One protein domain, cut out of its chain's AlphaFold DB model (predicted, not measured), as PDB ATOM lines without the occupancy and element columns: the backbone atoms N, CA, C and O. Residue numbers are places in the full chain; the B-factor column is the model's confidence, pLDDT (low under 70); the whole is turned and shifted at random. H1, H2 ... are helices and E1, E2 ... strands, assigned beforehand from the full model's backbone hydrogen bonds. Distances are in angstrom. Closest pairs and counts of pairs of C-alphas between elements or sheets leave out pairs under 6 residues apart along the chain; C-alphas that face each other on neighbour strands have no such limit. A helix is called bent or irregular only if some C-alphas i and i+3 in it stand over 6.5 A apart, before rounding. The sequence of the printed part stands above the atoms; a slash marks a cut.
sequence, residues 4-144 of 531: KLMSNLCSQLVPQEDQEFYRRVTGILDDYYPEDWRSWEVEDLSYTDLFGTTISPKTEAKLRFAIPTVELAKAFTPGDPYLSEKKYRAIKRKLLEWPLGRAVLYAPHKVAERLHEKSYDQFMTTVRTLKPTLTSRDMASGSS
ATOM      1  N   LYS A   4      42.003 181.027 -20.637       91.81
ATOM      2  CA  LYS A   4      43.325 181.141 -20.014       91.81
ATOM      3  C   LYS A   4      43.235 180.776 -18.541       91.81
ATOM      4  O   LYS A   4      42.235 181.044 -17.884       91.81
ATOM      5  N   LEU A   5      44.310 180.198 -18.016       93.12
ATOM      6  CA  LEU A   5      44.460 179.978 -16.581       93.12
ATOM      7  C   LEU A   5      44.640 181.324 -15.866       93.12
ATOM      8  O   LEU A   5      45.350 182.199 -16.371       93.12
ATOM      9  N   MET A   6      44.072 181.474 -14.668       91.81
ATOM     10  CA  MET A   6      44.286 182.653 -13.813       91.81
ATOM     11  C   MET A   6      45.776 182.947 -13.568       91.81
ATOM     12  O   MET A   6      46.180 184.111 -13.551       91.81
ATOM     13  N   SER A   7      46.617 181.912 -13.460       91.25
ATOM     14  CA  SER A   7      48.082 182.035 -13.407       91.25
ATOM     15  C   SER A   7      48.677 182.801 -14.595       91.25
ATOM     16  O   SER A   7      49.530 183.663 -14.393       91.25
ATOM     17  N   ASN A   8      48.192 182.562 -15.816       91.81
ATOM     18  CA  ASN A   8      48.662 183.256 -17.017       91.81
ATOM     19  C   ASN A   8      48.262 184.737 -17.000       91.81
ATOM     20  O   ASN A   8      49.010 185.580 -17.496       91.81
ATOM     21  N   LEU A   9      47.106 185.067 -16.409       90.19
ATOM     22  CA  LEU A   9      46.685 186.458 -16.216       90.19
ATOM     23  C   LEU A   9      47.588 187.170 -15.199       90.19
ATOM     24  O   LEU A   9      47.932 188.327 -15.421       90.19
ATOM     25  N   CYS A  10      48.035 186.469 -14.145       87.94
ATOM     26  CA  CYS A  10      48.988 186.973 -13.140       87.94
ATOM     27  C   CYS A  10      50.388 187.284 -13.700       87.94
ATOM     28  O   CYS A  10      51.149 188.021 -13.075       87.94
ATOM     29  N   SER A  11      50.751 186.705 -14.849       85.56
ATOM     30  CA  SER A  11      52.060 186.875 -15.497       85.56
ATOM     31  C   SER A  11      52.078 187.934 -16.608       85.56
ATOM     32  O   SER A  11      53.090 188.079 -17.293       85.56
ATOM     33  N   GLN A  12      50.985 188.673 -16.822       84.00
ATOM     34  CA  GLN A  12      50.935 189.712 -17.854       84.00
ATOM     35  C   GLN A  12      51.774 190.949 -17.501       84.00
ATOM     36  O   GLN A  12      51.916 191.338 -16.343       84.00
ATOM     37  N   LEU A  13      52.303 191.604 -18.540       83.56
ATOM     38  CA  LEU A  13      53.027 192.866 -18.414       83.56
ATOM     39  C   LEU A  13      52.059 194.003 -18.065       83.56
ATOM     40  O   LEU A  13      51.218 194.398 -18.871       83.56
ATOM     41  N   VAL A  14      52.216 194.540 -16.858       90.06
ATOM     42  CA  VAL A  14      51.466 195.685 -16.325       90.06
ATOM     43  C   VAL A  14      52.372 196.930 -16.347       90.06
ATOM     44  O   VAL A  14      53.575 196.789 -16.081       90.06
ATOM     45  N   PRO A  15      51.847 198.139 -16.653       91.12
ATOM     46  CA  PRO A  15      52.626 199.380 -16.649       91.12
ATOM     47  C   PRO A  15      53.436 199.569 -15.365       91.12
ATOM     48  O   PRO A  15      52.968 199.244 -14.275       91.12
ATOM     49  N   GLN A  16      54.651 200.112 -15.483       89.75
ATOM     50  CA  GLN A  16      55.619 200.169 -14.377       89.75
ATOM     51  C   GLN A  16      55.078 200.889 -13.129       89.75
ATOM     52  O   GLN A  16      55.356 200.462 -12.011       89.75
ATOM     53  N   GLU A  17      54.250 201.922 -13.315       91.12
ATOM     54  CA  GLU A  17      53.562 202.650 -12.236       91.12
ATOM     55  C   GLU A  17      52.569 201.800 -11.420       91.12
ATOM     56  O   GLU A  17      52.275 202.131 -10.274       91.12
ATOM     57  N   ASP A  18      52.072 200.696 -11.984       93.12
ATOM     58  CA  ASP A  18      51.050 199.833 -11.385       93.12
ATOM     59  C   ASP A  18      51.593 198.515 -10.834       93.12
ATOM     60  O   ASP A  18      50.888 197.841 -10.083       93.12
ATOM     61  N   GLN A  19      52.831 198.133 -11.163       93.06
ATOM     62  CA  GLN A  19      53.391 196.822 -10.807       93.06
ATOM     63  C   GLN A  19      53.348 196.534  -9.300       93.06
ATOM     64  O   GLN A  19      53.092 195.397  -8.899       93.06
ATOM     65  N   GLU A  20      53.542 197.546  -8.447       93.94
ATOM     66  CA  GLU A  20      53.448 197.358  -6.996       93.94
ATOM     67  C   GLU A  20      51.997 197.152  -6.529       93.94
ATOM     68  O   GLU A  20      51.722 196.241  -5.746       93.94
ATOM     69  N   PHE A  21      51.047 197.947  -7.035       95.00
ATOM     70  CA  PHE A  21      49.627 197.790  -6.708       95.00
ATOM     71  C   PHE A  21      49.096 196.440  -7.214       95.00
ATOM     72  O   PHE A  21      48.425 195.725  -6.471       95.00
ATOM     73  N   TYR A  22      49.479 196.041  -8.426       95.38
ATOM     74  CA  TYR A  22      49.149 194.751  -9.026       95.38
ATOM     75  C   TYR A  22      49.721 193.564  -8.234       95.38
ATOM     76  O   TYR A  22      48.997 192.611  -7.932       95.38
ATOM     77  N   ARG A  23      50.994 193.635  -7.815       95.56
ATOM     78  CA  ARG A  23      51.614 192.618  -6.947       95.56
ATOM     79  C   ARG A  23      50.868 192.492  -5.617       95.56
ATOM     80  O   ARG A  23      50.592 191.377  -5.186       95.56
ATOM     81  N   ARG A  24      50.500 193.615  -4.984       96.00
ATOM     82  CA  ARG A  24      49.700 193.614  -3.744       96.00
ATOM     83  C   ARG A  24      48.303 193.021  -3.958       96.00
ATOM     84  O   ARG A  24      47.848 192.263  -3.114       96.00
ATOM     85  N   VAL A  25      47.636 193.323  -5.075       96.25
ATOM     86  CA  VAL A  25      46.337 192.714  -5.423       96.25
ATOM     87  C   VAL A  25      46.471 191.206  -5.634       96.25
ATOM     88  O   VAL A  25      45.639 190.467  -5.123       96.25
ATOM     89  N   THR A  26      47.532 190.743  -6.299       96.19
ATOM     90  CA  THR A  26      47.805 189.307  -6.491       96.19
ATOM     91  C   THR A  26      48.019 188.597  -5.148       96.19
ATOM     92  O   THR A  26      47.397 187.570  -4.906       96.19
ATOM     93  N   GLY A  27      48.792 189.192  -4.231       96.44
ATOM     94  CA  GLY A  27      48.947 188.671  -2.865       96.44
ATOM     95  C   GLY A  27      47.636 188.636  -2.067       96.44
ATOM     96  O   GLY A  27      47.387 187.687  -1.339       96.44
ATOM     97  N   ILE A  28      46.734 189.607  -2.266       96.56
ATOM     98  CA  ILE A  28      45.388 189.565  -1.665       96.56
ATOM     99  C   ILE A  28      44.525 188.448  -2.275       96.56
ATOM    100  O   ILE A  28      43.603 187.989  -1.611       96.56
ATOM    101  N   LEU A  29      44.777 187.989  -3.505       96.50
ATOM    102  CA  LEU A  29      44.128 186.771  -4.000       96.50
ATOM    103  C   LEU A  29      44.715 185.540  -3.293       96.50
ATOM    104  O   LEU A  29      43.949 184.721  -2.801       96.50
ATOM    105  N   ASP A  30      46.037 185.470  -3.128       95.94
ATOM    106  CA  ASP A  30      46.715 184.375  -2.413       95.94
ATOM    107  C   ASP A  30      46.295 184.221  -0.944       95.94
ATOM    108  O   ASP A  30      46.083 183.103  -0.486       95.94
ATOM    109  N   ASP A  31      46.105 185.327  -0.223       96.19
ATOM    110  CA  ASP A  31      45.676 185.322   1.184       96.19
ATOM    111  C   ASP A  31      44.199 184.895   1.386       96.19
ATOM    112  O   ASP A  31      43.770 184.676   2.524       96.19
ATOM    113  N   TYR A  32      43.381 184.849   0.322       95.81
ATOM    114  CA  TYR A  32      41.911 184.805   0.431       95.81
ATOM    115  C   TYR A  32      41.185 183.822  -0.509       95.81
ATOM    116  O   TYR A  32      40.017 183.514  -0.259       95.81
ATOM    117  N   TYR A  33      41.816 183.345  -1.580       96.00
ATOM    118  CA  TYR A  33      41.259 182.350  -2.508       96.00
ATOM    119  C   TYR A  33      41.786 180.943  -2.163       96.00
ATOM    120  O   TYR A  33      42.837 180.825  -1.534       96.00
ATOM    121  N   PRO A  34      41.080 179.858  -2.538       95.12
ATOM    122  CA  PRO A  34      41.587 178.501  -2.336       95.12
ATOM    123  C   PRO A  34      42.836 178.246  -3.195       95.12
ATOM    124  O   PRO A  34      42.996 178.849  -4.253       95.12
ATOM    125  N   GLU A  35      43.722 177.351  -2.753       93.00
ATOM    126  CA  GLU A  35      45.063 177.139  -3.337       93.00
ATOM    127  C   GLU A  35      45.056 176.839  -4.850       93.00
ATOM    128  O   GLU A  35      46.000 177.179  -5.566       93.00
ATOM    129  N   ASP A  36      43.970 176.247  -5.355       94.50
ATOM    130  CA  ASP A  36      43.765 175.910  -6.760       94.50
ATOM    131  C   ASP A  36      43.386 177.107  -7.650       94.50
ATOM    132  O   ASP A  36      43.385 176.954  -8.867       94.50
ATOM    133  N   TRP A  37      43.126 178.306  -7.108       94.81
ATOM    134  CA  TRP A  37      42.572 179.440  -7.873       94.81
ATOM    135  C   TRP A  37      43.365 179.819  -9.128       94.81
ATOM    136  O   TRP A  37      42.799 180.297 -10.111       94.81
ATOM    137  N   ARG A  38      44.679 179.575  -9.114       94.94
ATOM    138  CA  ARG A  38      45.586 179.774 -10.253       94.94
ATOM    139  C   ARG A  38      45.302 178.858 -11.446       94.94
ATOM    140  O   ARG A  38      45.643 179.242 -12.564       94.94
ATOM    141  N   SER A  39      44.729 177.675 -11.224       95.12
ATOM    142  CA  SER A  39      44.414 176.688 -12.265       95.12
ATOM    143  C   SER A  39      43.026 176.881 -12.884       95.12
ATOM    144  O   SER A  39      42.704 176.215 -13.865       95.12
ATOM    145  N   TRP A  40      42.211 177.805 -12.363       94.56
ATOM    146  CA  TRP A  40      40.887 178.078 -12.916       94.56
ATOM    147  C   TRP A  40      40.981 178.653 -14.330       94.56
ATOM    148  O   TRP A  40      41.674 179.647 -14.571       94.56
ATOM    149  N   GLU A  41      40.237 178.044 -15.252       94.00
ATOM    150  CA  GLU A  41      40.013 178.573 -16.593       94.00
ATOM    151  C   GLU A  41      39.048 179.768 -16.563       94.00
ATOM    152  O   GLU A  41      37.974 179.703 -15.951       94.00
ATOM    153  N   VAL A  42      39.443 180.842 -17.253       94.06
ATOM    154  CA  VAL A  42      38.710 182.103 -17.410       94.06
ATOM    155  C   VAL A  42      38.841 182.593 -18.853       94.06
ATOM    156  O   VAL A  42      39.919 182.542 -19.448       94.06
ATOM    157  N   GLU A  43      37.759 183.107 -19.427       93.56
ATOM    158  CA  GLU A  43      37.787 183.766 -20.734       93.56
ATOM    159  C   GLU A  43      38.453 185.153 -20.638       93.56
ATOM    160  O   GLU A  43      37.947 186.052 -19.962       93.56
ATOM    161  N   ASP A  44      39.576 185.359 -21.342       91.25
ATOM    162  CA  ASP A  44      40.280 186.655 -21.419       91.25
ATOM    163  C   ASP A  44      39.561 187.625 -22.371       91.25
ATOM    164  O   ASP A  44      40.051 187.994 -23.440       91.25
ATOM    165  N   LEU A  45      38.343 187.998 -21.983       91.81
ATOM    166  CA  LEU A  45      37.514 188.968 -22.685       91.81
ATOM    167  C   LEU A  45      38.109 190.370 -22.516       91.81
ATOM    168  O   LEU A  45      38.474 190.787 -21.407       91.81
ATOM    169  N   SER A  46      38.187 191.128 -23.610       91.88
ATOM    170  CA  SER A  46      38.638 192.517 -23.559       91.88
ATOM    171  C   SER A  46      37.616 193.399 -22.835       91.88
ATOM    172  O   SER A  46      36.442 193.055 -22.684       91.88
ATOM    173  N   TYR A  47      38.043 194.590 -22.407       91.75
ATOM    174  CA  TYR A  47      37.127 195.599 -21.867       91.75
ATOM    175  C   TYR A  47      35.967 195.897 -22.842       91.75
ATOM    176  O   TYR A  47      34.813 196.013 -22.424       91.75
ATOM    177  N   THR A  48      36.263 195.941 -24.143       92.31
ATOM    178  CA  THR A  48      35.294 196.145 -25.225       92.31
ATOM    179  C   THR A  48      34.304 194.985 -25.392       92.31
ATOM    180  O   THR A  48      33.128 195.251 -25.627       92.31
ATOM    181  N   ASP A  49      34.706 193.729 -25.169       91.44
ATOM    182  CA  ASP A  49      33.813 192.552 -25.276       91.44
ATOM    183  C   ASP A  49      32.841 192.410 -24.085       91.44
ATOM    184  O   ASP A  49      31.814 191.717 -24.161       91.44
ATOM    185  N   LEU A  50      33.179 193.049 -22.958       89.94
ATOM    186  CA  LEU A  50      32.355 193.092 -21.750       89.94
ATOM    187  C   LEU A  50      31.442 194.323 -21.684       89.94
ATOM    188  O   LEU A  50      30.314 194.214 -21.195       89.94
ATOM    189  N   PHE A  51      31.925 195.492 -22.122       91.62
ATOM    190  CA  PHE A  51      31.273 196.785 -21.861       91.62
ATOM    191  C   PHE A  51      31.107 197.691 -23.091       91.62
ATOM    192  O   PHE A  51      30.537 198.774 -22.956       91.62
ATOM    193  N   GLY A  52      31.572 197.274 -24.271       91.25
ATOM    194  CA  GLY A  52      31.640 198.123 -25.461       91.25
ATOM    195  C   GLY A  52      32.701 199.224 -25.343       91.25
ATOM    196  O   GLY A  52      33.579 199.189 -24.480       91.25
ATOM    197  N   THR A  53      32.622 200.232 -26.212       90.00
ATOM    198  CA  THR A  53      33.581 201.354 -26.238       90.00
ATOM    199  C   THR A  53      33.535 202.223 -24.978       90.00
ATOM    200  O   THR A  53      34.551 202.791 -24.586       90.00
ATOM    201  N   THR A  54      32.376 202.330 -24.317       89.19
ATOM    202  CA  THR A  54      32.198 203.131 -23.097       89.19
ATOM    203  C   THR A  54      31.255 202.447 -22.106       89.19
ATOM    204  O   THR A  54      30.111 202.125 -22.421       89.19
ATOM    205  N   ILE A  55      31.711 202.260 -20.864       91.56
ATOM    206  CA  ILE A  55      30.871 201.699 -19.804       91.56
ATOM    207  C   ILE A  55      29.856 202.741 -19.315       91.56
ATOM    208  O   ILE A  55      30.218 203.855 -18.930       91.56
ATOM    209  N   SER A  56      28.569 202.381 -19.272       90.56
ATOM    210  CA  SER A  56      27.560 203.291 -18.714       90.56
ATOM    211  C   SER A  56      27.828 203.548 -17.217       90.56
ATOM    212  O   SER A  56      28.145 202.599 -16.488       90.56
ATOM    213  N   PRO A  57      27.618 204.771 -16.686       87.88
ATOM    214  CA  PRO A  57      27.775 205.040 -15.252       87.88
ATOM    215  C   PRO A  57      26.875 204.164 -14.362       87.88
ATOM    216  O   PRO A  57      27.239 203.821 -13.237       87.88
ATOM    217  N   LYS A  58      25.711 203.743 -14.882       88.12
ATOM    218  CA  LYS A  58      24.782 202.805 -14.225       88.12
ATOM    219  C   LYS A  58      25.369 201.386 -14.132       88.12
ATOM    220  O   LYS A  58      25.062 200.667 -13.182       88.12
ATOM    221  N   THR A  59      26.239 201.006 -15.069       87.56
ATOM    222  CA  THR A  59      27.009 199.752 -15.051       87.56
ATOM    223  C   THR A  59      28.236 199.877 -14.138       87.56
ATOM    224  O   THR A  59      28.384 199.056 -13.235       87.56
ATOM    225  N   GLU A  60      29.046 200.942 -14.262       91.06
ATOM    226  CA  GLU A  60      30.222 201.225 -13.401       91.06
ATOM    227  C   GLU A  60      29.847 201.214 -11.898       91.06
ATOM    228  O   GLU A  60      30.540 200.633 -11.048       91.06
ATOM    229  N   ALA A  61      28.687 201.791 -11.562       89.69
ATOM    230  CA  ALA A  61      28.125 201.784 -10.212       89.69
ATOM    231  C   ALA A  61      27.708 200.381  -9.723       89.69
ATOM    232  O   ALA A  61      27.815 200.095  -8.524       89.69
ATOM    233  N   LYS A  62      27.274 199.483 -10.621       93.12
ATOM    234  CA  LYS A  62      26.879 198.099 -10.299       93.12
ATOM    235  C   LYS A  62      28.059 197.134 -10.161       93.12
ATOM    236  O   LYS A  62      27.948 196.225  -9.346       93.12
ATOM    237  N   LEU A  63      29.182 197.357 -10.853       94.75
ATOM    238  CA  LEU A  63      30.354 196.463 -10.807       94.75
ATOM    239  C   LEU A  63      30.824 196.150  -9.377       94.75
ATOM    240  O   LEU A  63      30.982 197.077  -8.565       94.75
ATOM    241  N   ARG A  64      31.087 194.875  -9.070       95.31
ATOM    242  CA  ARG A  64      31.726 194.423  -7.821       95.31
ATOM    243  C   ARG A  64      32.817 193.397  -8.123       95.31
ATOM    244  O   ARG A  64      32.594 192.470  -8.895       95.31
ATOM    245  N   PHE A  65      33.956 193.573  -7.459       96.88
ATOM    246  CA  PHE A  65      35.127 192.706  -7.541       96.88
ATOM    247  C   PHE A  65      35.176 191.813  -6.303       96.88
ATOM    248  O   PHE A  65      34.870 192.275  -5.200       96.88
ATOM    249  N   ALA A  66      35.570 190.559  -6.473       96.56
ATOM    250  CA  ALA A  66      35.691 189.557  -5.425       96.56
ATOM    251  C   ALA A  66      37.033 189.699  -4.679       96.56
ATOM    252  O   ALA A  66      37.773 188.738  -4.506       96.56
ATOM    253  N   ILE A  67      37.352 190.927  -4.258       96.50
ATOM    254  CA  ILE A  67      38.551 191.282  -3.493       96.50
ATOM    255  C   ILE A  67      38.094 191.974  -2.194       96.50
ATOM    256  O   ILE A  67      37.298 192.921  -2.274       96.50
ATOM    257  N   PRO A  68      38.590 191.568  -1.006       96.00
ATOM    258  CA  PRO A  68      38.314 192.240   0.265       96.00
ATOM    259  C   PRO A  68      38.510 193.761   0.173       96.00
ATOM    260  O   PRO A  68      39.617 194.262  -0.018       96.00
ATOM    261  N   THR A  69      37.423 194.527   0.312       92.75
ATOM    262  CA  THR A  69      37.413 195.963  -0.040       92.75
ATOM    263  C   THR A  69      38.322 196.811   0.861       92.75
ATOM    264  O   THR A  69      38.817 197.853   0.437       92.75
ATOM    265  N   VAL A  70      38.573 196.351   2.090       91.69
ATOM    266  CA  VAL A  70      39.499 196.984   3.043       91.69
ATOM    267  C   VAL A  70      40.959 196.774   2.635       91.69
ATOM    268  O   VAL A  70      41.742 197.720   2.670       91.69
ATOM    269  N   GLU A  71      41.328 195.567   2.207       94.19
ATOM    270  CA  GLU A  71      42.705 195.245   1.813       94.19
ATOM    271  C   GLU A  71      43.044 195.857   0.450       94.19
ATOM    272  O   GLU A  71      44.088 196.490   0.299       94.19
ATOM    273  N   LEU A  72      42.099 195.825  -0.497       94.38
ATOM    274  CA  LEU A  72      42.199 196.524  -1.783       94.38
ATOM    275  C   LEU A  72      42.458 198.037  -1.618       94.38
ATOM    276  O   LEU A  72      43.228 198.626  -2.377       94.38
ATOM    277  N   ALA A  73      41.848 198.673  -0.610       92.94
ATOM    278  CA  ALA A  73      42.066 200.090  -0.320       92.94
ATOM    279  C   ALA A  73      43.484 200.374   0.210       92.94
ATOM    280  O   ALA A  73      44.115 201.341  -0.225       92.94
ATOM    281  N   LYS A  74      44.006 199.515   1.101       92.88
ATOM    282  CA  LYS A  74      45.396 199.604   1.592       92.88
ATOM    283  C   LYS A  74      46.409 199.336   0.483       92.88
ATOM    284  O   LYS A  74      47.440 199.996   0.443       92.88
ATOM    285  N   ALA A  75      46.120 198.387  -0.408       94.25
ATOM    286  CA  ALA A  75      46.993 198.046  -1.525       94.25
ATOM    287  C   ALA A  75      47.195 199.231  -2.480       94.25
ATOM    288  O   ALA A  75      48.317 199.452  -2.935       94.25
ATOM    289  N   PHE A  76      46.130 199.998  -2.741       93.25
ATOM    290  CA  PHE A  76      46.161 201.167  -3.624       93.25
ATOM    291  C   PHE A  76      46.790 202.407  -2.974       93.25
ATOM    292  O   PHE A  76      47.615 203.072  -3.591       93.25
ATOM    293  N   THR A  77      46.419 202.733  -1.731       91.25
ATOM    294  CA  THR A  77      47.006 203.864  -0.992       91.25
ATOM    295  C   THR A  77      47.433 203.431   0.410       91.25
ATOM    296  O   THR A  77      46.658 203.605   1.358       91.25
ATOM    297  N   PRO A  78      48.646 202.865   0.567       88.94
ATOM    298  CA  PRO A  78      49.139 202.417   1.863       88.94
ATOM    299  C   PRO A  78      49.254 203.598   2.832       88.94
ATOM    300  O   PRO A  78      49.708 204.682   2.474       88.94
ATOM    301  N   GLY A  79      48.813 203.387   4.072       83.81
ATOM    302  CA  GLY A  79      48.831 204.400   5.131       83.81
ATOM    303  C   GLY A  79      47.631 205.357   5.169       83.81
ATOM    304  O   GLY A  79      47.413 205.965   6.216       83.81
ATOM    305  N   ASP A  80      46.810 205.463   4.115       85.44
ATOM    306  CA  ASP A  80      45.586 206.281   4.157       85.44
ATOM    307  C   ASP A  80      44.405 205.483   4.757       85.44
ATOM    308  O   ASP A  80      43.982 204.480   4.171       85.44
ATOM    309  N   PRO A  81      43.829 205.894   5.904       77.75
ATOM    310  CA  PRO A  81      42.673 205.220   6.487       77.75
ATOM    311  C   PRO A  81      41.346 205.497   5.753       77.75
ATOM    312  O   PRO A  81      40.348 204.854   6.092       77.75
ATOM    313  N   TYR A  82      41.285 206.447   4.807       84.62
ATOM    314  CA  TYR A  82      40.043 206.956   4.217       84.62
ATOM    315  C   TYR A  82      39.895 206.688   2.707       84.62
ATOM    316  O   TYR A  82      40.539 207.298   1.849       84.62
ATOM    317  N   LEU A  83      38.921 205.844   2.350       89.69
ATOM    318  CA  LEU A  83      38.597 205.529   0.960       89.69
ATOM    319  C   LEU A  83      37.577 206.529   0.383       89.69
ATOM    320  O   LEU A  83      36.363 206.295   0.371       89.69
ATOM    321  N   SER A  84      38.068 207.661  -0.129       90.44
ATOM    322  CA  SER A  84      37.227 208.630  -0.848       90.44
ATOM    323  C   SER A  84      36.584 208.005  -2.094       90.44
ATOM    324  O   SER A  84      37.147 207.106  -2.720       90.44
ATOM    325  N   GLU A  85      35.401 208.480  -2.497       89.69
ATOM    326  CA  GLU A  85      34.721 207.918  -3.674       89.69
ATOM    327  C   GLU A  85      35.537 208.115  -4.963       89.69
ATOM    328  O   GLU A  85      35.596 207.211  -5.795       89.69
ATOM    329  N   LYS A  86      36.254 209.244  -5.094       91.38
ATOM    330  CA  LYS A  86      37.179 209.491  -6.214       91.38
ATOM    331  C   LYS A  86      38.295 208.439  -6.265       91.38
ATOM    332  O   LYS A  86      38.560 207.910  -7.342       91.38
ATOM    333  N   LYS A  87      38.902 208.090  -5.119       92.00
ATOM    334  CA  LYS A  87      39.899 207.007  -5.031       92.00
ATOM    335  C   LYS A  87      39.284 205.648  -5.372       92.00
ATOM    336  O   LYS A  87      39.847 204.916  -6.174       92.00
ATOM    337  N   TYR A  88      38.101 205.333  -4.843       93.19
ATOM    338  CA  TYR A  88      37.443 204.051  -5.117       93.19
ATOM    339  C   TYR A  88      37.061 203.875  -6.595       93.19
ATOM    340  O   TYR A  88      37.244 202.793  -7.148       93.19
ATOM    341  N   ARG A  89      36.594 204.934  -7.272       92.69
ATOM    342  CA  ARG A  89      36.356 204.909  -8.727       92.69
ATOM    343  C   ARG A  89      37.654 204.726  -9.525       92.69
ATOM    344  O   ARG A  89      37.635 203.997 -10.508       92.69
ATOM    345  N   ALA A  90      38.770 205.324  -9.096       93.56
ATOM    346  CA  ALA A  90      40.075 205.106  -9.729       93.56
ATOM    347  C   ALA A  90      40.546 203.643  -9.599       93.56
ATOM    348  O   ALA A  90      40.891 203.035 -10.607       93.56
ATOM    349  N   ILE A  91      40.443 203.052  -8.398       95.06
ATOM    350  CA  ILE A  91      40.714 201.620  -8.155       95.06
ATOM    351  C   ILE A  91      39.910 200.737  -9.116       95.06
ATOM    352  O   ILE A  91      40.475 199.856  -9.758       95.06
ATOM    353  N   LYS A  92      38.597 200.986  -9.249       94.75
ATOM    354  CA  LYS A  92      37.747 200.199 -10.156       94.75
ATOM    355  C   LYS A  92      38.228 200.236 -11.607       94.75
ATOM    356  O   LYS A  92      38.078 199.234 -12.287       94.75
ATOM    357  N   ARG A  93      38.743 201.370 -12.092       94.00
ATOM    358  CA  ARG A  93      39.156 201.536 -13.498       94.00
ATOM    359  C   ARG A  93      40.449 200.789 -13.792       94.00
ATOM    360  O   ARG A  93      40.438 199.941 -14.676       94.00
ATOM    361  N   LYS A  94      41.459 200.947 -12.929       94.44
ATOM    362  CA  LYS A  94      42.701 200.161 -12.988       94.44
ATOM    363  C   LYS A  94      42.427 198.648 -12.976       94.44
ATOM    364  O   LYS A  94      42.954 197.917 -13.806       94.44
ATOM    365  N   LEU A  95      41.495 198.180 -12.139       95.75
ATOM    366  CA  LEU A  95      41.058 196.774 -12.157       95.75
ATOM    367  C   LEU A  95      40.328 196.344 -13.451       95.75
ATOM    368  O   LEU A  95      40.334 195.163 -13.764       95.75
ATOM    369  N   LEU A  96      39.691 197.240 -14.209       94.81
ATOM    370  CA  LEU A  96      39.033 196.889 -15.484       94.81
ATOM    371  C   LEU A  96      39.998 196.902 -16.675       94.81
ATOM    372  O   LEU A  96      39.789 196.176 -17.651       94.81
ATOM    373  N   GLU A  97      41.048 197.714 -16.594       93.31
ATOM    374  CA  GLU A  97      42.148 197.746 -17.559       93.31
ATOM    375  C   GLU A  97      42.910 196.405 -17.534       93.31
ATOM    376  O   GLU A  97      43.169 195.810 -18.584       93.31
ATOM    377  N   TRP A  98      43.171 195.860 -16.341       94.56
ATOM    378  CA  TRP A  98      43.869 194.583 -16.151       94.56
ATOM    379  C   TRP A  98      42.966 193.352 -16.392       94.56
ATOM    380  O   TRP A  98      41.913 193.244 -15.761       94.56
ATOM    381  N   PRO A  99      43.382 192.345 -17.186       94.25
ATOM    382  CA  PRO A  99      42.608 191.109 -17.366       94.25
ATOM    383  C   PRO A  99      42.333 190.335 -16.068       94.25
ATOM    384  O   PRO A  99      41.197 189.933 -15.835       94.25
ATOM    385  N   LEU A 100      43.317 190.217 -15.164       95.50
ATOM    386  CA  LEU A 100      43.124 189.615 -13.832       95.50
ATOM    387  C   LEU A 100      42.061 190.360 -12.997       95.50
ATOM    388  O   LEU A 100      41.282 189.744 -12.271       95.50
ATOM    389  N   GLY A 101      42.003 191.690 -13.109       95.81
ATOM    390  CA  GLY A 101      41.009 192.501 -12.408       95.81
ATOM    391  C   GLY A 101      39.611 192.412 -13.037       95.81
ATOM    392  O   GLY A 101      38.618 192.492 -12.310       95.81
ATOM    393  N   ARG A 102      39.514 192.166 -14.354       95.50
ATOM    394  CA  ARG A 102      38.254 191.789 -15.018       95.50
ATOM    395  C   ARG A 102      37.786 190.405 -14.581       95.50
ATOM    396  O   ARG A 102      36.611 190.274 -14.262       95.50
ATOM    397  N   ALA A 103      38.685 189.419 -14.517       95.88
ATOM    398  CA  ALA A 103      38.372 188.048 -14.115       95.88
ATOM    399  C   ALA A 103      37.635 188.002 -12.766       95.88
ATOM    400  O   ALA A 103      36.536 187.474 -12.681       95.88
ATOM    401  N   VAL A 104      38.152 188.677 -11.733       96.56
ATOM    402  CA  VAL A 104      37.545 188.678 -10.385       96.56
ATOM    403  C   VAL A 104      36.241 189.496 -10.249       96.56
ATOM    404  O   VAL A 104      35.855 189.875  -9.140       96.56
ATOM    405  N   LEU A 105      35.521 189.798 -11.335       96.50
ATOM    406  CA  LEU A 105      34.190 190.415 -11.290       96.50
ATOM    407  C   LEU A 105      33.106 189.387 -10.937       96.50
ATOM    408  O   LEU A 105      32.828 188.484 -11.715       96.50
ATOM    409  N   TYR A 106      32.400 189.584  -9.816       95.69
ATOM    410  CA  TYR A 106      31.259 188.731  -9.426       95.69
ATOM    411  C   TYR A 106      29.882 189.378  -9.631       95.69
ATOM    412  O   TYR A 106      28.854 188.707  -9.527       95.69
ATOM    413  N   ALA A 107      29.825 190.687  -9.903       93.94
ATOM    414  CA  ALA A 107      28.576 191.376 -10.216       93.94
ATOM    415  C   ALA A 107      28.775 192.426 -11.323       93.94
ATOM    416  O   ALA A 107      29.712 193.224 -11.212       93.94
ATOM    417  N   PRO A 108      27.870 192.522 -12.323       94.62
ATOM    418  CA  PRO A 108      26.650 191.718 -12.512       94.62
ATOM    419  C   PRO A 108      26.908 190.228 -12.799       94.62
ATOM    420  O   PRO A 108      27.883 189.899 -13.461       94.62
ATOM    421  N   HIS A 109      26.006 189.342 -12.356       92.56
ATOM    422  CA  HIS A 109      26.163 187.886 -12.514       92.56
ATOM    423  C   HIS A 109      26.387 187.457 -13.973       92.56
ATOM    424  O   HIS A 109      27.345 186.748 -14.229       92.56
ATOM    425  N   LYS A 110      25.626 188.005 -14.933       92.19
ATOM    426  CA  LYS A 110      25.801 187.739 -16.380       92.19
ATOM    427  C   LYS A 110      27.182 188.111 -16.956       92.19
ATOM    428  O   LYS A 110      27.478 187.767 -18.093       92.19
ATOM    429  N   VAL A 111      28.002 188.868 -16.220       93.38
ATOM    430  CA  VAL A 111      29.400 189.165 -16.587       93.38
ATOM    431  C   VAL A 111      30.328 188.114 -15.976       93.38
ATOM    432  O   VAL A 111      31.157 187.562 -16.686       93.38
ATOM    433  N   ALA A 112      30.136 187.788 -14.695       93.81
ATOM    434  CA  ALA A 112      30.874 186.736 -13.991       93.81
ATOM    435  C   ALA A 112      30.700 185.351 -14.645       93.81
ATOM    436  O   ALA A 112      31.664 184.625 -14.849       93.81
ATOM    437  N   GLU A 113      29.466 185.028 -15.025       93.81
ATOM    438  CA  GLU A 113      29.041 183.810 -15.726       93.81
ATOM    439  C   GLU A 113      29.726 183.666 -17.098       93.81
ATOM    440  O   GLU A 113      30.240 182.601 -17.415       93.81
ATOM    441  N   ARG A 114      29.840 184.764 -17.866       93.88
ATOM    442  CA  ARG A 114      30.569 184.808 -19.152       93.88
ATOM    443  C   ARG A 114      32.094 184.757 -19.019       93.88
ATOM    444  O   ARG A 114      32.764 184.445 -19.995       93.88
ATOM    445  N   LEU A 115      32.649 185.132 -17.866       93.56
ATOM    446  CA  LEU A 115      34.092 185.075 -17.605       93.56
ATOM    447  C   LEU A 115      34.514 183.685 -17.119       93.56
ATOM    448  O   LEU A 115      35.545 183.171 -17.538       93.56
ATOM    449  N   HIS A 116      33.699 183.076 -16.259       92.44
ATOM    450  CA  HIS A 116      33.981 181.819 -15.575       92.44
ATOM    451  C   HIS A 116      33.141 180.647 -16.104       92.44
ATOM    452  O   HIS A 116      32.794 179.772 -15.325       92.44
ATOM    453  N   GLU A 117      32.789 180.583 -17.391       91.12
ATOM    454  CA  GLU A 117      31.799 179.614 -17.917       91.12
ATOM    455  C   GLU A 117      32.028 178.153 -17.454       91.12
ATOM    456  O   GLU A 117      31.079 177.459 -17.096       91.12
ATOM    457  N   LYS A 118      33.293 177.716 -17.350       89.88
ATOM    458  CA  LYS A 118      33.691 176.396 -16.817       89.88
ATOM    459  C   LYS A 118      33.905 176.334 -15.294       89.88
ATOM    460  O   LYS A 118      33.859 175.253 -14.717       89.88
ATOM    461  N   SER A 119      34.204 177.463 -14.650       92.00
ATOM    462  CA  SER A 119      34.661 177.577 -13.250       92.00
ATOM    463  C   SER A 119      33.671 178.322 -12.331       92.00
ATOM    464  O   SER A 119      33.955 178.564 -11.155       92.00
ATOM    465  N   TYR A 120      32.483 178.677 -12.837       93.69
ATOM    466  CA  TYR A 120      31.565 179.638 -12.216       93.69
ATOM    467  C   TYR A 120      31.102 179.230 -10.818       93.69
ATOM    468  O   TYR A 120      31.078 180.076  -9.928       93.69
ATOM    469  N   ASP A 121      30.794 177.955 -10.570       93.06
ATOM    470  CA  ASP A 121      30.372 177.508  -9.236       93.06
ATOM    471  C   ASP A 121      31.516 177.463  -8.212       93.06
ATOM    472  O   ASP A 121      31.278 177.716  -7.027       93.06
ATOM    473  N   GLN A 122      32.758 177.221  -8.643       93.44
ATOM    474  CA  GLN A 122      33.950 177.301  -7.786       93.44
ATOM    475  C   GLN A 122      34.235 178.764  -7.416       93.44
ATOM    476  O   GLN A 122      34.314 179.115  -6.232       93.44
ATOM    477  N   PHE A 123      34.261 179.642  -8.425       95.69
ATOM    478  CA  PHE A 123      34.394 181.086  -8.245       95.69
ATOM    479  C   PHE A 123      33.279 181.642  -7.351       95.69
ATOM    480  O   PHE A 123      33.553 182.269  -6.329       95.69
ATOM    481  N   MET A 124      32.010 181.345  -7.649       95.44
ATOM    482  CA  MET A 124      30.873 181.811  -6.855       95.44
ATOM    483  C   MET A 124      30.836 181.211  -5.447       95.44
ATOM    484  O   MET A 124      30.322 181.861  -4.537       95.44
ATOM    485  N   THR A 125      31.399 180.023  -5.216       95.94
ATOM    486  CA  THR A 125      31.586 179.484  -3.859       95.94
ATOM    487  C   THR A 125      32.624 180.286  -3.079       95.94
ATOM    488  O   THR A 125      32.360 180.665  -1.938       95.94
ATOM    489  N   THR A 126      33.721 180.681  -3.720       95.56
ATOM    490  CA  THR A 126      34.720 181.588  -3.133       95.56
ATOM    491  C   THR A 126      34.151 182.999  -2.909       95.56
ATOM    492  O   THR A 126      34.350 183.608  -1.861       95.56
ATOM    493  N   VAL A 127      33.294 183.505  -3.801       95.12
ATOM    494  CA  VAL A 127      32.534 184.751  -3.571       95.12
ATOM    495  C   VAL A 127      31.590 184.630  -2.362       95.12
ATOM    496  O   VAL A 127      31.392 185.608  -1.636       95.12
ATOM    497  N   ARG A 128      31.005 183.446  -2.103       94.56
ATOM    498  CA  ARG A 128      30.159 183.195  -0.917       94.56
ATOM    499  C   ARG A 128      30.986 183.209   0.377       94.56
ATOM    500  O   ARG A 128      30.517 183.814   1.342       94.56
ATOM    501  N   THR A 129      32.185 182.617   0.407       94.56
ATOM    502  CA  THR A 129      33.072 182.643   1.592       94.56
ATOM    503  C   THR A 129      33.652 184.035   1.848       94.56
ATOM    504  O   THR A 129      33.678 184.478   2.994       94.56
ATOM    505  N   LEU A 130      34.015 184.777   0.796       93.06
ATOM    506  CA  LEU A 130      34.524 186.152   0.896       93.06
ATOM    507  C   LEU A 130      33.454 187.195   1.231       93.06
ATOM    508  O   LEU A 130      33.782 188.278   1.709       93.06
ATOM    509  N   LYS A 131      32.165 186.892   1.040       91.00
ATOM    510  CA  LYS A 131      31.047 187.833   1.230       91.00
ATOM    511  C   LYS A 131      31.082 188.684   2.522       91.00
ATOM    512  O   LYS A 131      30.683 189.846   2.432       91.00
ATOM    513  N   PRO A 132      31.556 188.204   3.695       90.56
ATOM    514  CA  PRO A 132      31.715 189.035   4.893       90.56
ATOM    515  C   PRO A 132      32.799 190.128   4.788       90.56
ATOM    516  O   PRO A 132      32.687 191.146   5.469       90.56
ATOM    517  N   THR A 133      33.831 189.949   3.952       89.62
ATOM    518  CA  THR A 133      34.921 190.929   3.731       89.62
ATOM    519  C   THR A 133      34.637 191.893   2.574       89.62
ATOM    520  O   THR A 133      35.214 192.984   2.515       89.62
ATOM    521  N   LEU A 134      33.702 191.536   1.683       90.31
ATOM    522  CA  LEU A 134      33.214 192.348   0.558       90.31
ATOM    523  C   LEU A 134      32.268 193.477   1.032       90.31
ATOM    524  O   LEU A 134      31.123 193.614   0.594       90.31
ATOM    525  N   THR A 135      32.745 194.284   1.982       88.38
ATOM    526  CA  THR A 135      32.009 195.385   2.623       88.38
ATOM    527  C   THR A 135      31.846 196.605   1.710       88.38
ATOM    528  O   THR A 135      32.665 196.846   0.827       88.38
ATOM    529  N   SER A 136      30.834 197.447   1.950       86.50
ATOM    530  CA  SER A 136      30.696 198.717   1.217       86.50
ATOM    531  C   SER A 136      31.858 199.684   1.497       86.50
ATOM    532  O   SER A 136      32.480 199.635   2.557       86.50
ATOM    533  N   ARG A 137      32.110 200.626   0.574       86.06
ATOM    534  CA  ARG A 137      33.126 201.696   0.705       86.06
ATOM    535  C   ARG A 137      33.044 202.440   2.047       86.06
ATOM    536  O   ARG A 137      34.067 202.770   2.650       86.06
ATOM    537  N   ASP A 138      31.824 202.701   2.507       80.69
ATOM    538  CA  ASP A 138      31.557 203.461   3.731       80.69
ATOM    539  C   ASP A 138      31.920 202.633   4.975       80.69
ATOM    540  O   ASP A 138      32.597 203.124   5.878       80.69
ATOM    541  N   MET A 139      31.566 201.342   4.969       79.88
ATOM    542  CA  MET A 139      31.961 200.382   6.004       79.88
ATOM    543  C   MET A 139      33.474 200.143   6.011       79.88
ATOM    544  O   MET A 139      34.073 200.110   7.085       79.88
ATOM    545  N   ALA A 140      34.110 200.049   4.839       78.69
ATOM    546  CA  ALA A 140      35.558 199.907   4.719       78.69
ATOM    547  C   ALA A 140      36.286 201.114   5.341       78.69
ATOM    548  O   ALA A 140      37.135 200.933   6.212       78.69
ATOM    549  N   SER A 141      35.871 202.338   4.998       78.25
ATOM    550  CA  SER A 141      36.422 203.582   5.570       78.25
ATOM    551  C   SER A 141      36.236 203.667   7.095       78.25
ATOM    552  O   SER A 141      37.140 204.090   7.818       78.25
ATOM    553  N   GLY A 142      35.079 203.228   7.607       66.25
ATOM    554  CA  GLY A 142      34.823 203.143   9.048       66.25
ATOM    555  C   GLY A 142      35.633 202.049   9.757       66.25
ATOM    556  O   GLY A 142      36.031 202.224  10.910       66.25
ATOM    557  N   SER A 143      35.926 200.934   9.081       59.84
ATOM    558  CA  SER A 143      36.668 199.809   9.666       59.84
ATOM    559  C   SER A 143      38.110 200.180  10.036       59.84
ATOM    560  O   SER A 143      38.565 199.828  11.128       59.84
ATOM    561  N   SER A 144      38.780 200.994   9.207       55.88
ATOM    562  CA  SER A 144      40.133 201.520   9.450       55.88
ATOM    563  C   SER A 144      40.248 202.279  10.776       55.88
ATOM    564  O   SER A 144      41.255 202.170  11.473       55.88
TER     565      SER A 144
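Overview. This is residues 4 to 144 of the 531 residues of an uncharacterized protein of Operophtera brumata (winter moth) (UniProt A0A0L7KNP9). The model is a rounded, compact cluster of short helices, with the small helix H8 and the short strand E2 nearest its middle and the other helices set round them at many angles. H2 and H6 run side by side, opposite ways, and H11 packs on H6 at a large angle toward one end of the longest axis; toward the other end the small helices H1 and H3 pack together near E1, and the longest helix, H7, meets H8 at a corner. The printed part has 141 residues with eleven named helices and two named strands, in the order H1, H2, H3, E1, H4, H5, H6, H7, H8, E2, H9, H10, H11; the class is mostly helix, and E1 and E2 pair with no named strand. The radius of gyration of the C-alphas is 14.3 A, and the three spans are 38, 35 and 31 A.

Along the chain. H1, residues 6 to 10, begins at C-alpha 6, printed at (44.286, 182.653, -13.813). H2, residues 19 to 30, is 16.4 A long. H3, residues 35 to 39, is irregular, with the C-alphas of Glu 35 and Arg 38 7.4 A apart. E1, residues 41 to 43, comes before H4, residues 47 to 51, and H5, residues 57 to 62. H6, residues 69 to 76, is 10.8 A long, and H7, residues 85 to 97, is 18.7 A long and begins at C-alpha 85, (34.721, 207.918, -3.674). H8, residues 99 to 103, E2, residues 105 to 107, and H9, residues 109 to 115, follow. H10, residues 120 to 130, is 14.9 A long. H11, residues 137 to 144, is 11.2 A long and ends at C-alpha 144, (40.133, 201.520, 9.450).

Arrangement. H1 touches H3, the closest C-alphas being those of Ser 7 and Arg 38 at 4.6 A. H1 also touches H8, with the C-alphas of Leu 9 and Leu 100 closest at 5.3 A. Residues 4 to 5 pair antiparallel with residues 41 to 42 of E1. H2 touches H6 at a shallow tilt of 29 degrees, opposite ways, with the C-alphas of Arg 24 and Ala 75 closest at 5.6 A. H4 is close to H7 but not clearly touching, with the C-alphas of Tyr 47 and Leu 96 closest at 6.8 A. H5 and H7 are near each other. H6 touches H11, about perpendicular at 78 degrees, and the closest C-alphas are those of Val 70 and Ala 140 at 5.2 A. H7, with residues 94 to 96 alone, touches H8 only at the corner, where the C-alphas of Leu 95 and Gly 101 are closest at 4.3 A. Residues 64 to 65 pair antiparallel with residues 105 to 107 of E2. The closest C-alphas of E2 and H9 are those of Tyr 106 and Ala 112, 5.0 A apart. H9 and H10 are close but not clearly touching, at a steep tilt of 59 degrees, opposite ways, with the C-alphas of Glu 113 and Tyr 120 closest at 6.0 A. H3 and H10 are only just apart, their closest C-alphas 8.4 A from each other. In H1, H2, H4, H6, H7, H8, H10 and H11 every O i to N i+4 pair is within hydrogen-bond range; H5 has 1 of 2, H9 has 2 of 3, and H3 has 0 of 1 beside 1 of 2 O i to N i+3 pairs.

Size, cuts and confidence. The two C-alphas farthest apart, those of Gly 79 and Lys 118, are 38.7 A apart. The printed part has no cut, and no link is long. The mean pLDDT of the printed part is 91.5, and residues 142 to 144, which belong to H11, are under 70.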